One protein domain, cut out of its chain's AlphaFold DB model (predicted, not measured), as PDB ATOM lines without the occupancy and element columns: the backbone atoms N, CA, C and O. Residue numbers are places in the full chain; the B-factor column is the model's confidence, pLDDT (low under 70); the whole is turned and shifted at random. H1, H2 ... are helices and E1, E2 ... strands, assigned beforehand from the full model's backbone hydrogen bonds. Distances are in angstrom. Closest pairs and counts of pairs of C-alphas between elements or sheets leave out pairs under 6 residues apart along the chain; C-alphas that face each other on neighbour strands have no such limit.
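This is residues 133 to 212 of the 904 residues of an uncharacterized protein of Lactonifactor longoviformis DSM 17459 (UniProt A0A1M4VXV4). With little regular structure, the domain is mostly loop round two helices side by side, H1 and H2, with a small strand hairpin, E1 and E2, at one side. The long loop of residues 158 to 183 wraps round H1. The 80 printed residues run H1, H2, E1, E2; the class is mixed, the named elements holding 31 residues. The whole is compact, radius of gyration of the C-alphas 11.7 A, spanning 32 by 23 by 16 A.

E1, residues 198 to 201, and E2, residues 207 to 210, form an antiparallel hairpin; N 198 and O 210 are 2.8 A apart, within hydrogen-bond range. The closest C-alphas of E1 and H2, residues 184 to 194, are Phe 198 and Ala 192, 5.5 A. H2 and H1, residues 146 to 157, touch as a helical hairpin, closest at the C-alphas of Phe 184 and Ala 153, 6.0 A, at a shallow tilt of 17 degrees, opposite ways. H1 and E1 are apart. Every O i to N i+4 pair in H1 and H2 is within hydrogen-bond range.

H1 is 16.4 A long, from C-alpha 146 at (146.946, 119.303, 68.993); H2 is 15.3 A. E1 is 10.3 A and E2 9.4 A, ending at C-alpha 210, (138.818, 124.222, 78.810).

The farthest C-alphas, of Asp 178 and Glu 203, are 33.6 A apart. The printed part has no cut; the H1 to H2 link is long. Residue 180 has pLDDT under 70.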
ATOM      1  N   LYS A 133     149.783 106.779  82.055       89.25
ATOM      2  CA  LYS A 133     150.320 105.786  81.127       89.25
ATOM      3  C   LYS A 133     151.452 106.370  80.270       89.25
ATOM      4  O   LYS A 133     151.424 107.531  79.859       89.25
ATOM      5  N   SER A 134     152.439 105.530  79.951       91.25
ATOM      6  CA  SER A 134     153.569 105.919  79.100       91.25
ATOM      7  C   SER A 134     153.119 106.311  77.692       91.25
ATOM      8  O   SER A 134     152.419 105.552  77.005       91.25
ATOM      9  N   TYR A 135     153.624 107.456  77.230       89.88
ATOM     10  CA  TYR A 135     153.370 107.987  75.897       89.88
ATOM     11  C   TYR A 135     153.900 107.071  74.786       89.88
ATOM     12  O   TYR A 135     153.393 107.110  73.670       89.88
ATOM     13  N   ARG A 136     154.856 106.174  75.075       87.25
ATOM     14  CA  ARG A 136     155.392 105.182  74.117       87.25
ATOM     15  C   ARG A 136     154.334 104.276  73.491       87.25
ATOM     16  O   ARG A 136     154.586 103.686  72.449       87.25
ATOM     17  N   THR A 137     153.184 104.130  74.143       88.12
ATOM     18  CA  THR A 137     152.087 103.306  73.617       88.12
ATOM     19  C   THR A 137     151.301 103.989  72.495       88.12
ATOM     20  O   THR A 137     150.577 103.304  71.779       88.12
ATOM     21  N   SER A 138     151.474 105.303  72.307       91.50
ATOM     22  CA  SER A 138     150.937 106.051  71.167       91.50
ATOM     23  C   SER A 138     151.623 105.637  69.867       91.50
ATOM     24  O   SER A 138     152.849 105.523  69.808       91.50
ATOM     25  N   THR A 139     150.828 105.471  68.811       92.06
ATOM     26  CA  THR A 139     151.313 105.181  67.447       92.06
ATOM     27  C   THR A 139     151.157 106.371  66.497       92.06
ATOM     28  O   THR A 139     151.488 106.265  65.311       92.06
ATOM     29  N   LEU A 140     150.694 107.513  67.024       95.50
ATOM     30  CA  LEU A 140     150.456 108.738  66.273       95.50
ATOM     31  C   LEU A 140     151.731 109.217  65.572       95.50
ATOM     32  O   LEU A 140     152.793 109.358  66.189       95.50
ATOM     33  N   GLN A 141     151.598 109.479  64.275       94.94
ATOM     34  CA  GLN A 141     152.660 110.028  63.440       94.94
ATOM     35  C   GLN A 141     152.623 111.553  63.485       94.94
ATOM     36  O   GLN A 141     151.549 112.144  63.476       94.94
ATOM     37  N   TYR A 142     153.803 112.167  63.512       94.88
ATOM     38  CA  TYR A 142     153.975 113.615  63.455       94.88
ATOM     39  C   TYR A 142     154.463 114.021  62.049       94.88
ATOM     40  O   TYR A 142     155.138 113.215  61.401       94.88
ATOM     41  N   PRO A 143     154.147 115.232  61.553       95.94
ATOM     42  CA  PRO A 143     153.441 116.317  62.237       95.94
ATOM     43  C   PRO A 143     151.965 115.998  62.508       95.94
ATOM     44  O   PRO A 143     151.297 115.405  61.666       95.94
ATOM     45  N   ALA A 144     151.471 116.394  63.680       96.94
ATOM     46  CA  ALA A 144     150.095 116.158  64.120       96.94
ATOM     47  C   ALA A 144     149.506 117.420  64.747       96.94
ATOM     48  O   ALA A 144     150.209 118.188  65.409       96.94
ATOM     49  N   THR A 145     148.209 117.639  64.565       97.12
ATOM     50  CA  THR A 145     147.495 118.725  65.240       97.12
ATOM     51  C   THR A 145     147.324 118.430  66.729       97.12
ATOM     52  O   THR A 145     147.239 117.273  67.144       97.12
ATOM     53  N   ILE A 146     147.217 119.470  67.557       96.50
ATOM     54  CA  ILE A 146     146.946 119.303  68.993       96.50
ATOM     55  C   ILE A 146     145.659 118.489  69.218       96.50
ATOM     56  O   ILE A 146     145.618 117.623  70.090       96.50
ATOM     57  N   GLY A 147     144.624 118.699  68.402       96.44
ATOM     58  CA  GLY A 147     143.383 117.927  68.460       96.44
ATOM     59  C   GLY A 147     143.555 116.441  68.123       96.44
ATOM     60  O   GLY A 147     142.835 115.608  68.675       96.44
ATOM     61  N   GLU A 148     144.499 116.078  67.251       97.31
ATOM     62  CA  GLU A 148     144.858 114.677  66.980       97.31
ATOM     63  C   GLU A 148     145.646 114.063  68.139       97.31
ATOM     64  O   GLU A 148     145.333 112.951  68.554       97.31
ATOM     65  N   ILE A 149     146.594 114.805  68.721       97.56
ATOM     66  CA  ILE A 149     147.390 114.354  69.874       97.56
ATOM     67  C   ILE A 149     146.493 114.084  71.087       97.56
ATOM     68  O   ILE A 149     146.591 113.030  71.713       97.56
ATOM     69  N   VAL A 150     145.581 115.008  71.406       97.56
ATOM     70  CA  VAL A 150     144.634 114.848  72.522       97.56
ATOM     71  C   VAL A 150     143.699 113.656  72.289       97.56
ATOM     72  O   VAL A 150     143.397 112.913  73.223       97.56
ATOM     73  N   ARG A 151     143.270 113.425  71.043       96.88
ATOM     74  CA  ARG A 151     142.407 112.291  70.687       96.88
ATOM     75  C   ARG A 151     143.129 110.951  70.799       96.88
ATOM     76  O   ARG A 151     142.588 110.045  71.425       96.88
ATOM     77  N   ASP A 152     144.345 110.848  70.268       97.19
ATOM     78  CA  ASP A 152     145.196 109.660  70.412       97.19
ATOM     79  C   ASP A 152     145.471 109.353  71.891       97.19
ATOM     80  O   ASP A 152     145.366 108.204  72.320       97.19
ATOM     81  N   ALA A 153     145.723 110.384  72.706       96.62
ATOM     82  CA  ALA A 153     145.888 110.231  74.147       96.62
ATOM     83  C   ALA A 153     144.631 109.660  74.822       96.62
ATOM     84  O   ALA A 153     144.728 108.715  75.608       96.62
ATOM     85  N   CYS A 154     143.453 110.196  74.494       96.75
ATOM     86  CA  CYS A 154     142.163 109.700  74.972       96.75
ATOM     87  C   CYS A 154     141.917 108.234  74.584       96.75
ATOM     88  O   CYS A 154     141.530 107.431  75.437       96.75
ATOM     89  N   GLU A 155     142.185 107.863  73.329       96.44
ATOM     90  CA  GLU A 155     142.043 106.492  72.826       96.44
ATOM     91  C   GLU A 155     143.013 105.530  73.526       96.44
ATOM     92  O   GLU A 155     142.600 104.486  74.037       96.44
ATOM     93  N   CYS A 156     144.288 105.908  73.642       95.75
ATOM     94  CA  CYS A 156     145.315 105.101  74.299       95.75
ATOM     95  C   CYS A 156     145.072 104.915  75.804       95.75
ATOM     96  O   CYS A 156     145.490 103.892  76.367       95.75
ATOM     97  N   CYS A 157     144.431 105.886  76.459       95.25
ATOM     98  CA  CYS A 157     144.160 105.878  77.900       95.25
ATOM     99  C   CYS A 157     142.742 105.404  78.259       95.25
ATOM    100  O   CYS A 157     142.453 105.193  79.435       95.25
ATOM    101  N   GLY A 158     141.862 105.194  77.272       94.88
ATOM    102  CA  GLY A 158     140.485 104.752  77.507       94.88
ATOM    103  C   GLY A 158     139.619 105.803  78.211       94.88
ATOM    104  O   GLY A 158     138.770 105.451  79.034       94.88
ATOM    105  N   THR A 159     139.843 107.083  77.904       95.88
ATOM    106  CA  THR A 159     139.074 108.208  78.456       95.88
ATOM    107  C   THR A 159     138.331 108.919  77.325       95.88
ATOM    108  O   THR A 159     138.980 109.370  76.382       95.88
ATOM    109  N   PRO A 160     136.992 109.057  77.380       95.06
ATOM    110  CA  PRO A 160     136.256 109.776  76.344       95.06
ATOM    111  C   PRO A 160     136.654 111.256  76.305       95.06
ATOM    112  O   PRO A 160     136.962 111.840  77.338       95.06
ATOM    113  N   LEU A 161     136.604 111.876  75.130       95.31
ATOM    114  CA  LEU A 161     136.873 113.303  74.944       95.31
ATOM    115  C   LEU A 161     135.547 114.065  74.810       95.31
ATOM    116  O   LEU A 161     134.695 113.650  74.024       95.31
ATOM    117  N   LEU A 162     135.365 115.165  75.549       93.00
ATOM    118  CA  LEU A 162     134.136 115.969  75.493       93.00
ATOM    119  C   LEU A 162     133.938 116.607  74.113       93.00
ATOM    120  O   LEU A 162     132.862 116.510  73.528       93.00
ATOM    121  N   SER A 163     134.982 117.262  73.604       89.75
ATOM    122  CA  SER A 163     134.982 117.900  72.292       89.75
ATOM    123  C   SER A 163     136.311 117.664  71.591       89.75
ATOM    124  O   SER A 163     137.379 117.869  72.162       89.75
ATOM    125  N   THR A 164     136.236 117.262  70.326       82.56
ATOM    126  CA  THR A 164     137.398 117.133  69.436       82.56
ATOM    127  C   THR A 164     137.836 118.467  68.835       82.56
ATOM    128  O   THR A 164     138.885 118.526  68.195       82.56
ATOM    129  N   VAL A 165     137.033 119.518  69.021       85.44
ATOM    130  CA  VAL A 165     137.280 120.871  68.523       85.44
ATOM    131  C   VAL A 165     137.305 121.825  69.706       85.44
ATOM    132  O   VAL A 165     136.339 121.923  70.466       85.44
ATOM    133  N   PHE A 166     138.416 122.529  69.853       88.31
ATOM    134  CA  PHE A 166     138.601 123.580  70.842       88.31
ATOM    135  C   PHE A 166     139.562 124.620  70.273       88.31
ATOM    136  O   PHE A 166     140.314 124.356  69.338       88.31
ATOM    137  N   ASP A 167     139.526 125.827  70.814       86.88
ATOM    138  CA  ASP A 167     140.433 126.898  70.412       86.88
ATOM    139  C   ASP A 167     141.904 126.466  70.603       86.88
ATOM    140  O   ASP A 167     142.301 126.079  71.703       86.88
ATOM    141  N   GLY A 168     142.678 126.468  69.510       88.19
ATOM    142  CA  GLY A 168     144.041 125.920  69.433       88.19
ATOM    143  C   GLY A 168     144.149 124.463  68.952       88.19
ATOM    144  O   GLY A 168     145.249 124.001  68.661       88.19
ATOM    145  N   SER A 169     143.043 123.724  68.779       91.94
ATOM    146  CA  SER A 169     143.092 122.299  68.402       91.94
ATOM    147  C   SER A 169     143.660 122.033  67.001       91.94
ATOM    148  O   SER A 169     144.063 120.909  66.716       91.94
ATOM    149  N   THR A 170     143.674 123.032  66.116       93.69
ATOM    150  CA  THR A 170     144.208 122.938  64.743       93.69
ATOM    151  C   THR A 170     145.695 123.280  64.647       93.69
ATOM    152  O   THR A 170     146.290 123.089  63.588       93.69
ATOM    153  N   GLU A 171     146.303 123.786  65.723       92.00
ATOM    154  CA  GLU A 171     147.736 124.078  65.766       92.00
ATOM    155  C   GLU A 171     148.537 122.789  65.582       92.00
ATOM    156  O   GLU A 171     148.224 121.759  66.181       92.00
ATOM    157  N   THR A 172     149.566 122.833  64.737       93.44
ATOM    158  CA  THR A 172     150.359 121.650  64.375       93.44
ATOM    159  C   THR A 172     151.627 121.572  65.213       93.44
ATOM    160  O   THR A 172     152.365 122.546  65.328       93.44
ATOM    161  N   VAL A 173     151.907 120.391  65.757       94.75
ATOM    162  CA  VAL A 173     153.188 120.049  66.372       94.75
ATOM    163  C   VAL A 173     154.009 119.261  65.357       94.75
ATOM    164  O   VAL A 173     153.526 118.284  64.784       94.75
ATOM    165  N   ARG A 174     155.247 119.703  65.108       92.69
ATOM    166  CA  ARG A 174     156.083 119.183  64.015       92.69
ATOM    167  C   ARG A 174     156.689 117.826  64.325       92.69
ATOM    168  O   ARG A 174     156.684 116.948  63.469       92.69
ATOM    169  N   GLU A 175     157.201 117.671  65.539       90.31
ATOM    170  CA  GLU A 175     157.971 116.503  65.943       90.31
ATOM    171  C   GLU A 175     157.417 115.894  67.221       90.31
ATOM    172  O   GLU A 175     156.889 116.569  68.109       90.31
ATOM    173  N   ARG A 176     157.545 114.573  67.305       89.44
ATOM    174  CA  ARG A 176     157.201 113.826  68.503       89.44
ATOM    175  C   ARG A 176     158.296 114.055  69.551       89.44
ATOM    176  O   ARG A 176     159.460 113.825  69.228       89.44
ATOM    177  N   PRO A 177     157.964 114.427  70.797       86.81
ATOM    178  CA  PRO A 177     158.976 114.568  71.838       86.81
ATOM    179  C   PRO A 177     159.660 113.225  72.147       86.81
ATOM    180  O   PRO A 177     158.989 112.219  72.395       86.81
ATOM    181  N   ASP A 178     160.995 113.235  72.145       75.56
ATOM    182  CA  ASP A 178     161.853 112.084  72.447       75.56
ATOM    183  C   ASP A 178     162.214 112.075  73.940       75.56
ATOM    184  O   ASP A 178     163.179 112.693  74.394       75.56
ATOM    185  N   ASP A 179     161.349 111.464  74.751       75.94
ATOM    186  CA  ASP A 179     161.584 111.287  76.182       75.94
ATOM    187  C   ASP A 179     161.029 109.939  76.648       75.94
ATOM    188  O   ASP A 179     159.825 109.669  76.616       75.94
ATOM    189  N   GLU A 180     161.947 109.081  77.091       68.19
ATOM    190  CA  GLU A 180     161.669 107.707  77.486       68.19
ATOM    191  C   GLU A 180     160.671 107.587  78.649       68.19
ATOM    192  O   GLU A 180     159.985 106.562  78.738       68.19
ATOM    193  N   ALA A 181     160.591 108.609  79.510       77.50
ATOM    194  CA  ALA A 181     159.766 108.655  80.717       77.50
ATOM    195  C   ALA A 181     158.489 109.502  80.548       77.50
ATOM    196  O   ALA A 181     157.808 109.794  81.532       77.50
ATOM    197  N   LEU A 182     158.165 109.918  79.321       86.31
ATOM    198  CA  LEU A 182     157.015 110.769  79.038       86.31
ATOM    199  C   LEU A 182     155.686 110.026  79.229       86.31
ATOM    200  O   LEU A 182     155.511 108.900  78.752       86.31
ATOM    201  N   THR A 183     154.726 110.676  79.887       92.75
ATOM    202  CA  THR A 183     153.353 110.183  80.074       92.75
ATOM    203  C   THR A 183     152.377 110.963  79.201       92.75
ATOM    204  O   THR A 183     152.652 112.100  78.809       92.75
ATOM    205  N   PHE A 184     151.210 110.382  78.913       94.44
ATOM    206  CA  PHE A 184     150.158 111.128  78.220       94.44
ATOM    207  C   PHE A 184     149.687 112.344  79.024       94.44
ATOM    208  O   PHE A 184     149.338 113.350  78.423       94.44
ATOM    209  N   LEU A 185     149.725 112.298  80.359       94.38
ATOM    210  CA  LEU A 185     149.317 113.403  81.227       94.38
ATOM    211  C   LEU A 185     150.185 114.639  80.975       94.38
ATOM    212  O   LEU A 185     149.669 115.743  80.818       94.38
ATOM    213  N   GLN A 186     151.500 114.434  80.855       92.12
ATOM    214  CA  GLN A 186     152.437 115.506  80.533       92.12
ATOM    215  C   GLN A 186     152.200 116.055  79.121       92.12
ATOM    216  O   GLN A 186     152.204 117.268  78.924       92.12
ATOM    217  N   VAL A 187     151.943 115.179  78.143       95.12
ATOM    218  CA  VAL A 187     151.631 115.590  76.764       95.12
ATOM    219  C   VAL A 187     150.323 116.383  76.699       95.12
ATOM    220  O   VAL A 187     150.268 117.397  76.008       95.12
ATOM    221  N   ILE A 188     149.292 115.977  77.446       96.06
ATOM    222  CA  ILE A 188     148.022 116.705  77.563       96.06
ATOM    223  C   ILE A 188     148.238 118.080  78.199       96.06
ATOM    224  O   ILE A 188     147.733 119.072  77.674       96.06
ATOM    225  N   SER A 189     149.032 118.166  79.269       95.00
ATOM    226  CA  SER A 189     149.412 119.440  79.884       95.00
ATOM    227  C   SER A 189     150.124 120.360  78.884       95.00
ATOM    228  O   SER A 189     149.730 121.511  78.715       95.00
ATOM    229  N   TRP A 190     151.094 119.847  78.125       95.12
ATOM    230  CA  TRP A 190     151.785 120.601  77.073       95.12
ATOM    231  C   TRP A 190     150.876 121.035  75.916       95.12
ATOM    232  O   TRP A 190     151.028 122.145  75.399       95.12
ATOM    233  N   CYS A 191     149.917 120.197  75.520       95.31
ATOM    234  CA  CYS A 191     148.888 120.561  74.546       95.31
ATOM    235  C   CYS A 191     148.018 121.710  75.072       95.31
ATOM    236  O   CYS A 191     147.790 122.693  74.363       95.31
ATOM    237  N   ALA A 192     147.579 121.619  76.329       93.62
ATOM    238  CA  ALA A 192     146.781 122.644  76.985       93.62
ATOM    239  C   ALA A 192     147.562 123.964  77.147       93.62
ATOM    240  O   ALA A 192     147.002 125.031  76.902       93.62
ATOM    241  N   GLN A 193     148.870 123.906  77.438       92.81
ATOM    242  CA  GLN A 193     149.754 125.078  77.474       92.81
ATOM    243  C   GLN A 193     149.773 125.826  76.138       92.81
ATOM    244  O   GLN A 193     149.495 127.022  76.108       92.81
ATOM    245  N   ARG A 194     150.035 125.119  75.025       91.94
ATOM    246  CA  ARG A 194     150.049 125.715  73.675       91.94
ATOM    247  C   ARG A 194     148.709 126.358  73.302       91.94
ATOM    248  O   ARG A 194     148.695 127.310  72.534       91.94
ATOM    249  N   CYS A 195     147.604 125.868  73.864       90.56
ATOM    250  CA  CYS A 195     146.261 126.380  73.588       90.56
ATOM    251  C   CYS A 195     145.787 127.474  74.565       90.56
ATOM    252  O   CYS A 195     144.684 127.989  74.392       90.56
ATOM    253  N   CYS A 196     146.571 127.826  75.592       91.00
ATOM    254  CA  CYS A 196     146.117 128.661  76.712       91.00
ATOM    255  C   CYS A 196     144.867 128.086  77.413       91.00
ATOM    256  O   CYS A 196     143.876 128.788  77.610       91.00
ATOM    257  N   LYS A 197     144.885 126.785  77.725       92.75
ATOM    258  CA  LYS A 197     143.772 126.026  78.323       92.75
ATOM    259  C   LYS A 197     144.234 125.274  79.574       92.75
ATOM    260  O   LYS A 197     145.430 125.149  79.804       92.75
ATOM    261  N   PHE A 198     143.308 124.733  80.354       93.88
ATOM    262  CA  PHE A 198     143.554 123.666  81.329       93.88
ATOM    263  C   PHE A 198     142.940 122.352  80.829       93.88
ATOM    264  O   PHE A 198     142.048 122.355  79.977       93.88
ATOM    265  N   ALA A 199     143.400 121.228  81.368       95.38
ATOM    266  CA  ALA A 199     142.854 119.902  81.130       95.38
ATOM    267  C   ALA A 199     142.239 119.345  82.421       95.38
ATOM    268  O   ALA A 199     142.909 119.276  83.451       95.38
ATOM    269  N   ARG A 200     140.972 118.927  82.366       94.81
ATOM    270  CA  ARG A 200     140.258 118.295  83.490       94.81
ATOM    271  C   ARG A 200     139.310 117.211  82.998       94.81
ATOM    272  O   ARG A 200     138.998 117.175  81.810       94.81
ATOM    273  N   CYS A 201     138.810 116.367  83.894       94.94
ATOM    274  CA  CYS A 201     137.632 115.556  83.597       94.94
ATOM    275  C   CYS A 201     136.345 116.278  84.020       94.94
ATOM    276  O   CYS A 201     136.307 116.965  85.046       94.94
ATOM    277  N   ASP A 202     135.301 116.149  83.206       92.81
ATOM    278  CA  ASP A 202     133.956 116.611  83.548       92.81
ATOM    279  C   ASP A 202     133.234 115.628  84.485       92.81
ATOM    280  O   ASP A 202     133.758 114.571  84.857       92.81
ATOM    281  N   GLU A 203     132.006 115.963  84.863       92.50
ATOM    282  CA  GLU A 203     131.166 115.176  85.757       92.50
ATOM    283  C   GLU A 203     130.869 113.764  85.221       92.50
ATOM    284  O   GLU A 203     130.610 112.848  86.005       92.50
ATOM    285  N   TYR A 204     130.973 113.550  83.904       94.38
ATOM    286  CA  TYR A 204     130.795 112.262  83.223       94.38
ATOM    287  C   TYR A 204     132.121 111.540  82.940       94.38
ATOM    288  O   TYR A 204     132.136 110.524  82.241       94.38
ATOM    289  N   GLY A 205     133.236 112.036  83.482       94.62
ATOM    290  CA  GLY A 205     134.556 111.432  83.337       94.62
ATOM    291  C   GLY A 205     135.159 111.583  81.939       94.62
ATOM    292  O   GLY A 205     136.007 110.769  81.563       94.62
ATOM    293  N   ARG A 206     134.716 112.573  81.157       96.19
ATOM    294  CA  ARG A 206     135.256 112.894  79.830       96.19
ATOM    295  C   ARG A 206     136.342 113.958  79.964       96.19
ATOM    296  O   ARG A 206     136.177 114.901  80.733       96.19
ATOM    297  N   LEU A 207     137.426 113.843  79.201       97.38
ATOM    298  CA  LEU A 207     138.471 114.864  79.146       97.38
ATOM    299  C   LEU A 207     137.912 116.158  78.535       97.38
ATOM    300  O   LEU A 207     137.268 116.135  77.484       97.38
ATOM    301  N   VAL A 208     138.218 117.285  79.167       94.62
ATOM    302  CA  VAL A 208     137.886 118.641  78.733       94.62
ATOM    303  C   VAL A 208     139.171 119.445  78.624       94.62
ATOM    304  O   VAL A 208     139.919 119.547  79.593       94.62
ATOM    305  N   ILE A 209     139.390 120.045  77.456       95.12
ATOM    306  CA  ILE A 209     140.386 121.097  77.251       95.12
ATOM    307  C   ILE A 209     139.637 122.432  77.310       95.12
ATOM    308  O   ILE A 209     138.944 122.800  76.361       95.12
ATOM    309  N   GLY A 210     139.695 123.101  78.461       91.19
ATOM    310  CA  GLY A 210     138.818 124.222  78.810       91.19
ATOM    311  C   GLY A 210     139.562 125.500  79.182       91.19
ATOM    312  O   GLY A 210     140.772 125.504  79.392       91.19
ATOM    313  N   TRP A 211     138.828 126.607  79.261       90.44
ATOM    314  CA  TRP A 211     139.309 127.866  79.828       90.44
ATOM    315  C   TRP A 211     138.195 128.544  80.610       90.44
ATOM    316  O   TRP A 211     137.025 128.194  80.456       90.44
ATOM    317  N   TYR A 212     138.560 129.533  81.417       87.12
ATOM    318  CA  TYR A 212     137.591 130.397  82.076       87.12
ATOM    319  C   TYR A 212     136.766 131.150  81.022       87.12
ATOM    320  O   TYR A 212     137.327 131.676  80.058       87.12
TER     321      TYR A 212